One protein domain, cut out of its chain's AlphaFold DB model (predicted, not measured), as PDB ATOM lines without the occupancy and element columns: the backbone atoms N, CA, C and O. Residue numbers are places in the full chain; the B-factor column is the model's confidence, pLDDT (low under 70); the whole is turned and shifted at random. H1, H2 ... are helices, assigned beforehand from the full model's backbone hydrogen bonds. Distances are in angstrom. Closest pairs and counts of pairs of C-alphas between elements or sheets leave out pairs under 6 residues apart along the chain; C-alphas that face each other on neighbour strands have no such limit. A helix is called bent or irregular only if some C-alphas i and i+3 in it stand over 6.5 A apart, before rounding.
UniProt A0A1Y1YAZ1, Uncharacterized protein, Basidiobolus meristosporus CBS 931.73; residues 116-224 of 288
ATOM      1  N   GLU A 116     304.006  84.912  25.513       97.25
ATOM      2  CA  GLU A 116     304.463  84.928  24.124       97.25
ATOM      3  C   GLU A 116     303.309  85.193  23.145       97.25
ATOM      4  O   GLU A 116     302.124  85.061  23.460       97.25
ATOM      5  N   SER A 117     303.657  85.601  21.922       97.00
ATOM      6  CA  SER A 117     302.665  85.738  20.854       97.00
ATOM      7  C   SER A 117     302.211  84.365  20.354       97.00
ATOM      8  O   SER A 117     303.001  83.419  20.303       97.00
ATOM      9  N   SER A 118     300.976  84.277  19.853       95.94
ATOM     10  CA  SER A 118     300.451  83.048  19.241       95.94
ATOM     11  C   SER A 118     301.347  82.521  18.116       95.94
ATOM     12  O   SER A 118     301.422  81.312  17.901       95.94
ATOM     13  N   SER A 119     302.054  83.418  17.421       96.19
ATOM     14  CA  SER A 119     302.996  83.050  16.372       96.19
ATOM     15  C   SER A 119     304.262  82.384  16.907       96.19
ATOM     16  O   SER A 119     304.678  81.362  16.358       96.19
ATOM     17  N   ASN A 120     304.846  82.929  17.980       96.56
ATOM     18  CA  ASN A 120     306.017  82.351  18.643       96.56
ATOM     19  C   ASN A 120     305.668  81.013  19.290       96.56
ATOM     20  O   ASN A 120     306.404  80.048  19.117       96.56
ATOM     21  N   THR A 121     304.520  80.925  19.967       97.12
ATOM     22  CA  THR A 121     304.045  79.671  20.560       97.12
ATOM     23  C   THR A 121     303.815  78.595  19.500       97.12
ATOM     24  O   THR A 121     304.209  77.451  19.705       97.12
ATOM     25  N   ALA A 122     303.220  78.939  18.351       95.44
ATOM     26  CA  ALA A 122     303.038  77.993  17.249       95.44
ATOM     27  C   ALA A 122     304.375  77.493  16.688       95.44
ATOM     28  O   ALA A 122     304.519  76.294  16.465       95.44
ATOM     29  N   GLY A 123     305.352  78.390  16.509       95.44
ATOM     30  CA  GLY A 123     306.711  78.029  16.095       95.44
ATOM     31  C   GLY A 123     307.408  77.116  17.100       95.44
ATOM     32  O   GLY A 123     307.907  76.060  16.721       95.44
ATOM     33  N   PHE A 124     307.364  77.482  18.386       97.38
ATOM     34  CA  PHE A 124     307.917  76.678  19.472       97.38
ATOM     35  C   PHE A 124     307.327  75.267  19.461       97.38
ATOM     36  O   PHE A 124     308.070  74.297  19.363       97.38
ATOM     37  N   ILE A 125     305.994  75.144  19.518       96.50
ATOM     38  CA  ILE A 125     305.333  73.837  19.612       96.50
ATOM     39  C   ILE A 125     305.609  73.006  18.358       96.50
ATOM     40  O   ILE A 125     305.958  71.842  18.493       96.50
ATOM     41  N   GLN A 126     305.525  73.587  17.156       94.69
ATOM     42  CA  GLN A 126     305.764  72.848  15.912       94.69
ATOM     43  C   GLN A 126     307.170  72.237  15.873       94.69
ATOM     44  O   GLN A 126     307.317  71.061  15.532       94.69
ATOM     45  N   HIS A 127     308.189  73.012  16.255       95.44
ATOM     46  CA  HIS A 127     309.566  72.534  16.289       95.44
ATOM     47  C   HIS A 127     309.767  71.496  17.400       95.44
ATOM     48  O   HIS A 127     310.347  70.436  17.152       95.44
ATOM     49  N   PHE A 128     309.219  71.763  18.589       97.19
ATOM     50  CA  PHE A 128     309.330  70.914  19.775       97.19
ATOM     51  C   PHE A 128     308.699  69.538  19.545       97.19
ATOM     52  O   PHE A 128     309.248  68.514  19.937       97.19
ATOM     53  N   THR A 129     307.566  69.496  18.842       95.50
ATOM     54  CA  THR A 129     306.822  68.264  18.569       95.50
ATOM     55  C   THR A 129     307.071  67.695  17.172       95.50
ATOM     56  O   THR A 129     306.274  66.898  16.675       95.50
ATOM     57  N   SER A 130     308.152  68.093  16.499       92.44
ATOM     58  CA  SER A 130     308.407  67.741  15.091       92.44
ATOM     59  C   SER A 130     308.509  66.230  14.819       92.44
ATOM     60  O   SER A 130     308.187  65.783  13.710       92.44
ATOM     61  N   ALA A 131     308.910  65.453  15.831       91.75
ATOM     62  CA  ALA A 131     309.029  63.994  15.803       91.75
ATOM     63  C   ALA A 131     307.903  63.259  16.563       91.75
ATOM     64  O   ALA A 131     307.923  62.036  16.672       91.75
ATOM     65  N   TRP A 132     306.920  63.977  17.110       93.12
ATOM     66  CA  TRP A 132     305.919  63.395  18.008       93.12
ATOM     67  C   TRP A 132     304.722  62.822  17.260       93.12
ATOM     68  O   TRP A 132     304.374  63.272  16.170       93.12
ATOM     69  N   GLU A 133     304.038  61.845  17.860       89.06
ATOM     70  CA  GLU A 133     302.750  61.349  17.367       89.06
ATOM     71  C   GLU A 133     301.638  62.401  17.441       89.06
ATOM     72  O   GLU A 133     301.604  63.156  18.414       89.06
ATOM     73  N   PRO A 134     300.698  62.460  16.463       88.00
ATOM     74  CA  PRO A 134     299.681  63.506  16.402       88.00
ATOM     75  C   PRO A 134     298.932  63.664  17.710       88.00
ATOM     76  O   PRO A 134     298.782  64.769  18.222       88.00
ATOM     77  N   PHE A 135     298.522  62.526  18.272       87.75
ATOM     78  CA  PHE A 135     297.805  62.449  19.533       87.75
ATOM     79  C   PHE A 135     298.553  63.152  20.674       87.75
ATOM     80  O   PHE A 135     297.939  63.898  21.430       87.75
ATOM     81  N   MET A 136     299.875  62.984  20.757       91.81
ATOM     82  CA  MET A 136     300.700  63.613  21.792       91.81
ATOM     83  C   MET A 136     300.783  65.130  21.605       91.81
ATOM     84  O   MET A 136     300.701  65.866  22.584       91.81
ATOM     85  N   VAL A 137     300.872  65.604  20.356       92.88
ATOM     86  CA  VAL A 137     300.843  67.045  20.036       92.88
ATOM     87  C   VAL A 137     299.515  67.669  20.458       92.88
ATOM     88  O   VAL A 137     299.488  68.716  21.101       92.88
ATOM     89  N   ILE A 138     298.406  66.999  20.142       89.81
ATOM     90  CA  ILE A 138     297.057  67.440  20.512       89.81
ATOM     91  C   ILE A 138     296.919  67.501  22.035       89.81
ATOM     92  O   ILE A 138     296.440  68.503  22.566       89.81
ATOM     93  N   GLN A 139     297.365  66.460  22.747       91.06
ATOM     94  CA  GLN A 139     297.336  66.440  24.210       91.06
ATOM     95  C   GLN A 139     298.157  67.584  24.812       91.06
ATOM     96  O   GLN A 139     297.671  68.271  25.712       91.06
ATOM     97  N   LEU A 140     299.367  67.824  24.303       94.56
ATOM     98  CA  LEU A 140     300.215  68.926  24.747       94.56
ATOM     99  C   LEU A 140     299.505  70.275  24.554       94.56
ATOM    100  O   LEU A 140     299.329  71.019  25.518       94.56
ATOM    101  N   CYS A 141     299.024  70.560  23.342       94.25
ATOM    102  CA  CYS A 141     298.315  71.801  23.032       94.25
ATOM    103  C   CYS A 141     297.052  71.992  23.877       94.25
ATOM    104  O   CYS A 141     296.810  73.097  24.359       94.25
ATOM    105  N   ARG A 142     296.264  70.932  24.103       90.56
ATOM    106  CA  ARG A 142     295.059  70.987  24.946       90.56
ATOM    107  C   ARG A 142     295.399  71.378  26.376       90.56
ATOM    108  O   ARG A 142     294.755  72.263  26.944       90.56
ATOM    109  N   ASN A 143     296.409  70.730  26.945       93.31
ATOM    110  CA  ASN A 143     296.835  70.988  28.312       93.31
ATOM    111  C   ASN A 143     297.419  72.401  28.460       93.31
ATOM    112  O   ASN A 143     297.052  73.106  29.398       93.31
ATOM    113  N   ILE A 144     298.241  72.859  27.508       95.12
ATOM    114  CA  ILE A 144     298.784  74.226  27.507       95.12
ATOM    115  C   ILE A 144     297.661  75.260  27.378       95.12
ATOM    116  O   ILE A 144     297.600  76.186  28.183       95.12
ATOM    117  N   ALA A 145     296.753  75.101  26.411       93.69
ATOM    118  CA  ALA A 145     295.661  76.048  26.182       93.69
ATOM    119  C   ALA A 145     294.742  76.173  27.403       93.69
ATOM    120  O   ALA A 145     294.336  77.277  27.763       93.69
ATOM    121  N   THR A 146     294.454  75.049  28.067       91.44
ATOM    122  CA  THR A 146     293.665  75.019  29.306       91.44
ATOM    123  C   THR A 146     294.411  75.712  30.443       91.44
ATOM    124  O   THR A 146     293.853  76.587  31.106       91.44
ATOM    125  N   ARG A 147     295.690  75.370  30.645       93.62
ATOM    126  CA  ARG A 147     296.513  75.916  31.731       93.62
ATOM    127  C   ARG A 147     296.738  77.420  31.595       93.62
ATOM    128  O   ARG A 147     296.643  78.139  32.582       93.62
ATOM    129  N   LEU A 148     296.985  77.895  30.377       94.25
ATOM    130  CA  LEU A 148     297.188  79.312  30.064       94.25
ATOM    131  C   LEU A 148     295.881  80.067  29.785       94.25
ATOM    132  O   LEU A 148     295.926  81.258  29.482       94.25
ATOM    133  N   ARG A 149     294.727  79.390  29.873       93.19
ATOM    134  CA  ARG A 149     293.389  79.954  29.634       93.19
ATOM    135  C   ARG A 149     293.309  80.745  28.323       93.19
ATOM    136  O   ARG A 149     292.859  81.891  28.302       93.19
ATOM    137  N   TRP A 150     293.775  80.149  27.226       92.12
ATOM    138  CA  TRP A 150     293.739  80.808  25.920       92.12
ATOM    139  C   TRP A 150     292.305  81.178  25.532       92.12
ATOM    140  O   TRP A 150     291.396  80.350  25.576       92.12
ATOM    141  N   ASN A 151     292.113  82.433  25.131       89.50
ATOM    142  CA  ASN A 151     290.847  82.891  24.570       89.50
ATOM    143  C   ASN A 151     290.722  82.494  23.089       89.50
ATOM    144  O   ASN A 151     291.714  82.170  22.432       89.50
ATOM    145  N   ASP A 152     289.507  82.583  22.545       87.06
ATOM    146  CA  ASP A 152     289.214  82.183  21.161       87.06
ATOM    147  C   ASP A 152     290.085  82.906  20.132       87.06
ATOM    148  O   ASP A 152     290.558  82.296  19.173       87.06
ATOM    149  N   ARG A 153     290.358  84.199  20.349       90.75
ATOM    150  CA  ARG A 153     291.208  84.990  19.453       90.75
ATOM    151  C   ARG A 153     292.634  84.442  19.422       90.75
ATOM    152  O   ARG A 153     293.198  84.304  18.339       90.75
ATOM    153  N   TYR A 154     293.213  84.142  20.582       92.81
ATOM    154  CA  TYR A 154     294.555  83.574  20.683       92.81
ATOM    155  C   TYR A 154     294.605  82.181  20.053       92.81
ATOM    156  O   TYR A 154     295.476  81.920  19.226       92.81
ATOM    157  N   CYS A 155     293.633  81.323  20.378       91.06
ATOM    158  CA  CYS A 155     293.485  79.986  19.810       91.06
ATOM    159  C   CYS A 155     293.424  80.011  18.277       91.06
ATOM    160  O   CYS A 155     294.185  79.297  17.625       91.06
ATOM    161  N   LEU A 156     292.574  80.861  17.689       91.50
ATOM    162  CA  LEU A 156     292.458  81.002  16.237       91.50
ATOM    163  C   LEU A 156     293.791  81.414  15.602       91.50
ATOM    164  O   LEU A 156     294.235  80.795  14.638       91.50
ATOM    165  N   GLN A 157     294.448  82.446  16.139       94.81
ATOM    166  CA  GLN A 157     295.723  82.924  15.595       94.81
ATOM    167  C   GLN A 157     296.835  81.877  15.732       94.81
ATOM    168  O   GLN A 157     297.631  81.700  14.809       94.81
ATOM    169  N   PHE A 158     296.863  81.155  16.853       94.62
ATOM    170  CA  PHE A 158     297.779  80.041  17.075       94.62
ATOM    171  C   PHE A 158     297.574  78.949  16.023       94.62
ATOM    172  O   PHE A 158     298.528  78.563  15.356       94.62
ATOM    173  N   LEU A 159     296.334  78.500  15.815       93.06
ATOM    174  CA  LEU A 159     296.009  77.442  14.857       93.06
ATOM    175  C   LEU A 159     296.322  77.841  13.420       93.06
ATOM    176  O   LEU A 159     296.911  77.051  12.688       93.06
ATOM    177  N   LEU A 160     295.975  79.067  13.019       93.69
ATOM    178  CA  LEU A 160     296.318  79.577  11.693       93.69
ATOM    179  C   LEU A 160     297.832  79.562  11.487       93.69
ATOM    180  O   LEU A 160     298.301  79.065  10.465       93.69
ATOM    181  N   ARG A 161     298.611  80.042  12.467       95.12
ATOM    182  CA  ARG A 161     300.070  80.020  12.351       95.12
ATOM    183  C   ARG A 161     300.618  78.597  12.336       95.12
ATOM    184  O   ARG A 161     301.473  78.293  11.509       95.12
ATOM    185  N   TYR A 162     300.126  77.735  13.216       93.38
ATOM    186  CA  TYR A 162     300.548  76.342  13.298       93.38
ATOM    187  C   TYR A 162     300.272  75.609  11.979       93.38
ATOM    188  O   TYR A 162     301.160  74.938  11.457       93.38
ATOM    189  N   ALA A 163     299.091  75.808  11.380       91.81
ATOM    190  CA  ALA A 163     298.748  75.298  10.053       91.81
ATOM    191  C   ALA A 163     299.746  75.780   8.994       91.81
ATOM    192  O   ALA A 163     300.282  74.972   8.240       91.81
ATOM    193  N   THR A 164     300.042  77.082   8.959       93.69
ATOM    194  CA  THR A 164     300.996  77.651   7.997       93.69
ATOM    195  C   THR A 164     302.385  77.021   8.112       93.69
ATOM    196  O   THR A 164     303.017  76.773   7.094       93.69
ATOM    197  N   LEU A 165     302.849  76.725   9.328       92.00
ATOM    198  CA  LEU A 165     304.146  76.072   9.563       92.00
ATOM    199  C   LEU A 165     304.135  74.565   9.264       92.00
ATOM    200  O   LEU A 165     305.188  73.945   9.124       92.00
ATOM    201  N   THR A 166     302.952  73.963   9.216       89.88
ATOM    202  CA  THR A 166     302.768  72.515   9.105       89.88
ATOM    203  C   THR A 166     302.520  72.074   7.662       89.88
ATOM    204  O   THR A 166     302.971  71.001   7.260       89.88
ATOM    205  N   TYR A 167     301.817  72.889   6.872       88.19
ATOM    206  CA  TYR A 167     301.524  72.608   5.469       88.19
ATOM    207  C   TYR A 167     302.392  73.468   4.550       88.19
ATOM    208  O   TYR A 167     302.490  74.675   4.786       88.19
ATOM    209  N   PRO A 168     302.962  72.894   3.474       89.44
ATOM    210  CA  PRO A 168     303.687  73.673   2.480       89.44
ATOM    211  C   PRO A 168     302.758  74.697   1.821       89.44
ATOM    212  O   PRO A 168     301.550  74.471   1.692       89.44
ATOM    213  N   GLU A 169     303.325  75.821   1.386       90.56
ATOM    214  CA  GLU A 169     302.566  76.856   0.688       90.56
ATOM    215  C   GLU A 169     301.899  76.280  -0.567       90.56
ATOM    216  O   GLU A 169     302.545  75.687  -1.431       90.56
ATOM    217  N   GLY A 170     300.576  76.425  -0.663       92.25
ATOM    218  CA  GLY A 170     299.821  75.831  -1.760       92.25
ATOM    219  C   GLY A 170     298.304  75.864  -1.572       92.25
ATOM    220  O   GLY A 170     297.800  76.443  -0.605       92.25
ATOM    221  N   PRO A 171     297.549  75.255  -2.505       91.50
ATOM    222  CA  PRO A 171     296.089  75.189  -2.438       91.50
ATOM    223  C   PRO A 171     295.586  74.508  -1.160       91.50
ATOM    224  O   PRO A 171     294.683  75.029  -0.513       91.50
ATOM    225  N   THR A 172     296.222  73.405  -0.749       88.50
ATOM    226  CA  THR A 172     295.866  72.660   0.470       88.50
ATOM    227  C   THR A 172     295.936  73.541   1.711       88.50
ATOM    228  O   THR A 172     294.979  73.598   2.478       88.50
ATOM    229  N   GLN A 173     297.025  74.300   1.876       89.50
ATOM    230  CA  GLN A 173     297.176  75.225   2.998       89.50
ATOM    231  C   GLN A 173     296.058  76.278   2.993       89.50
ATOM    232  O   GLN A 173     295.448  76.522   4.029       89.50
ATOM    233  N   ARG A 174     295.721  76.864   1.835       91.44
ATOM    234  CA  ARG A 174     294.636  77.858   1.738       91.44
ATOM    235  C   ARG A 174     293.273  77.285   2.124       91.44
ATOM    236  O   ARG A 174     292.519  77.970   2.807       91.44
ATOM    237  N   VAL A 175     292.974  76.053   1.708       90.06
ATOM    238  CA  VAL A 175     291.726  75.356   2.059       90.06
ATOM    239  C   VAL A 175     291.661  75.080   3.560       90.06
ATOM    240  O   VAL A 175     290.652  75.376   4.189       90.06
ATOM    241  N   VAL A 176     292.745  74.586   4.161       88.62
ATOM    242  CA  VAL A 176     292.797  74.344   5.611       88.62
ATOM    243  C   VAL A 176     292.634  75.656   6.386       88.62
ATOM    244  O   VAL A 176     291.827  75.740   7.307       88.62
ATOM    245  N   LEU A 177     293.340  76.720   5.988       90.44
ATOM    246  CA  LEU A 177     293.232  78.029   6.638       90.44
ATOM    247  C   LEU A 177     291.823  78.632   6.518       90.44
ATOM    248  O   LEU A 177     291.351  79.247   7.475       90.44
ATOM    249  N   SER A 178     291.141  78.470   5.379       91.56
ATOM    250  CA  SER A 178     289.766  78.962   5.214       91.56
ATOM    251  C   SER A 178     288.769  78.151   6.038       91.56
ATOM    252  O   SER A 178     287.910  78.739   6.691       91.56
ATOM    253  N   GLN A 179     288.922  76.824   6.096       89.69
ATOM    254  CA  GLN A 179     288.123  75.957   6.965       89.69
ATOM    255  C   GLN A 179     288.262  76.362   8.434       89.69
ATOM    256  O   GLN A 179     287.248  76.529   9.110       89.69
ATOM    257  N   ILE A 180     289.495  76.601   8.898       88.69
ATOM    258  CA  ILE A 180     289.783  77.063  10.262       88.69
ATOM    259  C   ILE A 180     289.037  78.363  10.583       88.69
ATOM    260  O   ILE A 180     288.379  78.464  11.621       88.69
ATOM    261  N   ARG A 181     289.115  79.359   9.691       90.75
ATOM    262  CA  ARG A 181     288.441  80.655   9.880       90.75
ATOM    263  C   ARG A 181     286.926  80.506   9.917       90.75
ATOM    264  O   ARG A 181     286.305  80.921  10.890       90.75
ATOM    265  N   ASN A 182     286.355  79.848   8.909       88.94
ATOM    266  CA  ASN A 182     284.908  79.675   8.779       88.94
ATOM    267  C   ASN A 182     284.314  78.952   9.997       88.94
ATOM    268  O   ASN A 182     283.238  79.307  10.477       88.94
ATOM    269  N   GLN A 183     285.028  77.955  10.525       85.12
ATOM    270  CA  GLN A 183     284.625  77.220  11.720       85.12
ATOM    271  C   GLN A 183     284.595  78.106  12.978       85.12
ATOM    272  O   GLN A 183     283.626  78.061  13.739       85.12
ATOM    273  N   PHE A 184     285.608  78.951  13.183       85.06
ATOM    274  CA  PHE A 184     285.640  79.899  14.304       85.06
ATOM    275  C   PHE A 184     284.581  81.009  14.189       85.06
ATOM    276  O   PHE A 184     283.959  81.380  15.189       85.06
ATOM    277  N   GLU A 185     284.344  81.525  12.981       85.81
ATOM    278  CA  GLU A 185     283.332  82.556  12.718       85.81
ATOM    279  C   GLU A 185     281.916  82.027  12.966       85.81
ATOM    280  O   GLU A 185     281.151  82.629  13.723       85.81
ATOM    281  N   THR A 186     281.600  80.842  12.428       84.69
ATOM    282  CA  THR A 186     280.302  80.174  12.639       84.69
ATOM    283  C   THR A 186     280.006  80.000  14.130       84.69
ATOM    284  O   THR A 186     278.871  80.162  14.580       84.69
ATOM    285  N   ARG A 187     281.035  79.716  14.931       74.81
ATOM    286  CA  ARG A 187     280.884  79.523  16.373       74.81
ATOM    287  C   ARG A 187     280.725  80.823  17.147       74.81
ATOM    288  O   ARG A 187     279.906  80.865  18.064       74.81
ATOM    289  N   SER A 188     281.468  81.865  16.783       75.06
ATOM    290  CA  SER A 188     281.277  83.200  17.365       75.06
ATOM    291  C   SER A 188     279.810  83.625  17.237       75.06
ATOM    292  O   SER A 188     279.213  84.090  18.206       75.06
ATOM    293  N   CYS A 189     279.180  83.325  16.095       69.44
ATOM    294  CA  CYS A 189     277.746  83.522  15.899       69.44
ATOM    295  C   CYS A 189     276.889  82.665  16.851       69.44
ATOM    296  O   CYS A 189     275.949  83.188  17.442       69.44
ATOM    297  N   MET A 190     277.197  81.379  17.058       68.69
ATOM    298  CA  MET A 190     276.416  80.504  17.956       68.69
ATOM    299  C   MET A 190     276.552  80.846  19.448       68.69
ATOM    300  O   MET A 190     275.590  80.692  20.199       68.69
ATOM    301  N   LEU A 191     277.714  81.329  19.897       62.59
ATOM    302  CA  LEU A 191     277.928  81.720  21.297       62.59
ATOM    303  C   LEU A 191     277.087  82.945  21.681       62.59
ATOM    304  O   LEU A 191     276.571  83.002  22.798       62.59
ATOM    305  N   HIS A 192     276.841  83.862  20.739       66.44
ATOM    306  CA  HIS A 192     275.876  84.950  20.930       66.44
ATOM    307  C   HIS A 192     274.435  84.460  21.154       66.44
ATOM    308  O   HIS A 192     273.625  85.203  21.700       66.44
ATOM    309  N   HIS A 193     274.125  83.206  20.808       67.81
ATOM    310  CA  HIS A 193     272.803  82.595  20.980       67.81
ATOM    311  C   HIS A 193     272.686  81.727  22.251       67.81
ATOM    312  O   HIS A 193     271.729  80.971  22.393       67.81
ATOM    313  N   GLY A 194     273.632  81.823  23.196       59.59
ATOM    314  CA  GLY A 194     273.495  81.231  24.538       59.59
ATOM    315  C   GLY A 194     273.914  79.761  24.680       59.59
ATOM    316  O   GLY A 194     273.750  79.181  25.756       59.59
ATOM    317  N   TYR A 195     274.500  79.146  23.648       58.72
ATOM    318  CA  TYR A 195     275.006  77.773  23.729       58.72
ATOM    319  C   TYR A 195     276.351  77.713  24.466       58.72
ATOM    320  O   TYR A 195     277.387  78.105  23.933       58.72
ATOM    321  N   LYS A 196     276.362  77.165  25.685       56.91
ATOM    322  CA  LYS A 196     277.589  76.929  26.463       56.91
ATOM    323  C   LYS A 196     278.355  75.717  25.922       56.91
ATOM    324  O   LYS A 196     278.250  74.621  26.457       56.91
ATOM    325  N   THR A 197     279.147  75.907  24.872       57.69
ATOM    326  CA  THR A 197     280.245  74.979  24.555       57.69
ATOM    327  C   THR A 197     281.554  75.620  24.998       57.69
ATOM    328  O   THR A 197     281.810  76.776  24.667       57.69
ATOM    329  N   GLY A 198     282.379  74.899  25.761       61.25
ATOM    330  CA  GLY A 198     283.660  75.422  26.237       61.25
ATOM    331  C   GLY A 198     284.586  75.746  25.054       61.25
ATOM    332  O   GLY A 198     284.726  74.906  24.160       61.25
ATOM    333  N   PRO A 199     285.205  76.936  24.989       56.62
ATOM    334  CA  PRO A 199     285.986  77.386  23.834       56.62
ATOM    335  C   PRO A 199     287.091  76.393  23.425       56.62
ATOM    336  O   PRO A 199     287.261  76.108  22.238       56.62
ATOM    337  N   VAL A 200     287.727  75.756  24.412       57.53
ATOM    338  CA  VAL A 200     288.880  74.858  24.251       57.53
ATOM    339  C   VAL A 200     288.563  73.548  23.519       57.53
ATOM    340  O   VAL A 200     289.371  73.116  22.702       57.53
ATOM    341  N   ASP A 201     287.404  72.919  23.741       65.12
ATOM    342  CA  ASP A 201     287.156  71.567  23.204       65.12
ATOM    343  C   ASP A 201     287.081  71.541  21.667       65.12
ATOM    344  O   ASP A 201     287.669  70.673  21.029       65.12
ATOM    345  N   PHE A 202     286.456  72.545  21.049       56.72
ATOM    346  CA  PHE A 202     286.338  72.635  19.588       56.72
ATOM    347  C   PHE A 202     287.659  73.007  18.900       56.72
ATOM    348  O   PHE A 202     288.016  72.441  17.868       56.72
ATOM    349  N   THR A 203     288.414  73.944  19.489       61.41
ATOM    350  CA  THR A 203     289.769  74.301  19.031       61.41
ATOM    351  C   THR A 203     290.660  73.060  18.968       61.41
ATOM    352  O   THR A 203     291.454  72.912  18.040       61.41
ATOM    353  N   MET A 204     290.490  72.146  19.925       66.62
ATOM    354  CA  MET A 204     291.267  70.915  19.996       66.62
ATOM    355  C   MET A 204     290.792  69.858  19.007       66.62
ATOM    356  O   MET A 204     291.644  69.239  18.382       66.62
ATOM    357  N   THR A 205     289.489  69.725  18.743       66.75
ATOM    358  CA  THR A 205     288.999  68.888  17.630       66.75
ATOM    359  C   THR A 205     289.557  69.353  16.282       66.75
ATOM    360  O   THR A 205     289.906  68.546  15.426       66.75
ATOM    361  N   MET A 206     289.704  70.662  16.078       63.84
ATOM    362  CA  MET A 206     290.276  71.169  14.835       63.84
ATOM    363  C   MET A 206     291.786  70.928  14.745       63.84
ATOM    364  O   MET A 206     292.285  70.548  13.688       63.84
ATOM    365  N   LEU A 207     292.509  71.062  15.862       72.19
ATOM    366  CA  LEU A 207     293.905  70.640  15.932       72.19
ATOM    367  C   LEU A 207     294.042  69.127  15.678       72.19
ATOM    368  O   LEU A 207     294.962  68.713  14.979       72.19
ATOM    369  N   GLU A 208     293.113  68.304  16.174       72.56
ATOM    370  CA  GLU A 208     293.082  66.860  15.904       72.56
ATOM    371  C   GLU A 208     293.027  66.557  14.409       72.56
ATOM    372  O   GLU A 208     293.801  65.730  13.922       72.56
ATOM    373  N   VAL A 209     292.156  67.255  13.682       68.62
ATOM    374  CA  VAL A 209     292.031  67.122  12.226       68.62
ATOM    375  C   VAL A 209     293.317  67.582  11.533       68.62
ATOM    376  O   VAL A 209     293.896  66.832  10.748       68.62
ATOM    377  N   MET A 210     293.834  68.761  11.889       73.56
ATOM    378  CA  MET A 210     295.036  69.325  11.265       73.56
ATOM    379  C   MET A 210     296.278  68.439  11.440       73.56
ATOM    380  O   MET A 210     297.045  68.220  10.502       73.56
ATOM    381  N   VAL A 211     296.509  67.918  12.646       73.00
ATOM    382  CA  VAL A 211     297.721  67.131  12.907       73.00
ATOM    383  C   VAL A 211     297.622  65.739  12.262       73.00
ATOM    384  O   VAL A 211     298.635  65.215  11.790       73.00
ATOM    385  N   ARG A 212     296.417  65.153  12.164       71.06
ATOM    386  CA  ARG A 212     296.193  63.893  11.429       71.06
ATOM    387  C   ARG A 212     296.478  64.051   9.935       71.06
ATOM    388  O   ARG A 212     297.243  63.259   9.380       71.06
ATOM    389  N   ASP A 213     295.943  65.099   9.318       68.06
ATOM    390  CA  ASP A 213     296.097  65.341   7.880       68.06
ATOM    391  C   ASP A 213     297.549  65.663   7.498       68.06
ATOM    392  O   ASP A 213     298.052  65.175   6.485       68.06
ATOM    393  N   SER A 214     298.268  66.424   8.329       67.50
ATOM    394  CA  SER A 214     299.682  66.740   8.083       67.50
ATOM    395  C   SER A 214     300.580  65.499   8.052       67.50
ATOM    396  O   SER A 214     301.415  65.351   7.156       67.50
ATOM    397  N   LYS A 215     300.407  64.569   8.999       65.69
ATOM    398  CA  LYS A 215     301.219  63.346   9.026       65.69
ATOM    399  C   LYS A 215     300.898  62.403   7.875       65.69
ATOM    400  O   LYS A 215     301.818  61.819   7.302       65.69
ATOM    401  N   MET A 216     299.625  62.290   7.489       59.56
ATOM    402  CA  MET A 216     299.255  61.552   6.280       59.56
ATOM    403  C   MET A 216     299.889  62.167   5.028       59.56
ATOM    404  O   MET A 216     300.391  61.447   4.160       59.56
ATOM    405  N   TYR A 217     299.949  63.498   4.956       56.88
ATOM    406  CA  TYR A 217     300.616  64.195   3.863       56.88
ATOM    407  C   TYR A 217     302.131  63.924   3.832       56.88
ATOM    408  O   TYR A 217     302.689  63.625   2.777       56.88
ATOM    409  N   ARG A 218     302.799  63.947   4.993       62.12
ATOM    410  CA  ARG A 218     304.243  63.666   5.108       62.12
ATOM    411  C   ARG A 218     304.588  62.230   4.696       62.12
ATOM    412  O   ARG A 218     305.573  62.018   3.995       62.12
ATOM    413  N   ASN A 219     303.749  61.262   5.068       61.47
ATOM    414  CA  ASN A 219     303.945  59.849   4.730       61.47
ATOM    415  C   ASN A 219     303.658  59.530   3.251       61.47
ATOM    416  O   ASN A 219     304.235  58.594   2.707       61.47
ATOM    417  N   SER A 220     302.798  60.306   2.586       47.31
ATOM    418  CA  SER A 220     302.489  60.129   1.157       47.31
ATOM    419  C   SER A 220     303.505  60.789   0.215       47.31
ATOM    420  O   SER A 220     303.504  60.494  -0.977       47.31
ATOM    421  N   HIS A 221     304.401  61.641   0.730       46.41
ATOM    422  CA  HIS A 221     305.396  62.378  -0.060       46.41
ATOM    423  C   HIS A 221     306.819  62.211   0.520       46.41
ATOM    424  O   HIS A 221     307.396  63.165   1.050       46.41
ATOM    425  N   PRO A 222     307.439  61.019   0.392       51.53
ATOM    426  CA  PRO A 222     308.689  60.659   1.077       51.53
ATOM    427  C   PRO A 222     309.939  61.428   0.618       51.53
ATOM    428  O   PRO A 222     310.992  61.296   1.234       51.53
ATOM    429  N   LYS A 223     309.852  62.276  -0.419       38.62
ATOM    430  CA  LYS A 223     310.991  63.063  -0.938       38.62
ATOM    431  C   LYS A 223     311.566  64.088   0.059       38.62
ATOM    432  O   LYS A 223     312.585  64.698  -0.241       38.62
ATOM    433  N   TYR A 224     310.948  64.249   1.229       40.50
ATOM    434  CA  TYR A 224     311.397  65.134   2.311       40.50
ATOM    435  C   TYR A 224     311.612  64.405   3.651       40.50
ATOM    436  O   TYR A 224     311.766  65.050   4.686       40.50
TER     437      TYR A 224
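AT A GLANCE: This is residues 116 to 224 of the 288 residues of an uncharacterized protein of Basidiobolus meristosporus CBS 931.73 (UniProt A0A1Y1YAZ1). Three helices, H3, H4 and H5, stand side by side in an up-and-down bundle, each running against the one before it in the chain, and two shorter helices, H1 and H2, cover the side of the bundle away from H4. H1 packs on H3 and H2 packs on H5, and residues 219 to 224 stick out as a tail at the last end of H5. The printed part has 109 residues with five named helices, in the order H1, H2, H3, H4, H5, and no named strand; the class is all helix. It is compact, with a radius of gyration of the C-alphas of 14.0 A, yet elongated, spanning 49 by 29 by 23 A.

IN THESE COORDINATES: H1 holds residues 118 to 128 and measures 15.0 A from first to last C-alpha, beginning at C-alpha 118 at (300.451, 83.048, 19.241). H2, residues 134 to 147, is 20.0 A long. H3, residues 152 to 166, is 20.6 A long and begins at C-alpha 152 at (289.214, 82.183, 21.161). H4, residues 171 to 191, is 30.6 A long. H5, residues 199 to 220, is 32.9 A long and ends at C-alpha 220 at (302.489, 60.129, 1.157). H5 is neither bent nor irregular, but only just: C-alphas 199 and 202 are 6.4 A apart.

HOW THE PARTS SIT: H1 touches H3, the hub, at a steep tilt of 44 degrees, the same way; their closest C-alphas are those of Ser 118 and Phe 158, 4.6 A apart. H1 and H2 are near each other, their closest C-alphas 8.1 A apart. H2 touches H5 at a shallow tilt of 25 degrees, opposite ways, the closest C-alphas being those of Pro 134 and Val 211, 5.4 A apart. H2 and H3 are close but not clearly touching. H3 and H4 form a helical hairpin: they touch at a shallow tilt of 11 degrees, opposite ways, with the C-alphas of Leu 160 and Leu 177 closest at 6.1 A. H3 and H5 touch at a shallow tilt of 4 degrees, the same way, with the C-alphas of Asp 152 and Pro 199 closest at 6.4 A. H4 and H5 are close but not clearly touching; their closest C-alphas, of Ile 180 and Met 206, are 7.5 A apart. H4 is apart from H1 and H2, and H1 is apart from H5. In H1, H2, H3 and H4 every O i to N i+4 pair is within hydrogen-bond range; in H5 17 of 18 are.

THE WHOLE: The two C-alphas farthest apart, those of Gly 194 and Lys 223, are 48.8 A apart. The printed part has no cut. The links H1 to H2, H2 to H3 and H3 to H4 are tight, and the link H4 to H5, with 7 residues, is short. Residues 219 to 224 stand free. The mean pLDDT of the printed part is 81.7; it is under 70 at residues 189 to 206, 209, and 213 to 224.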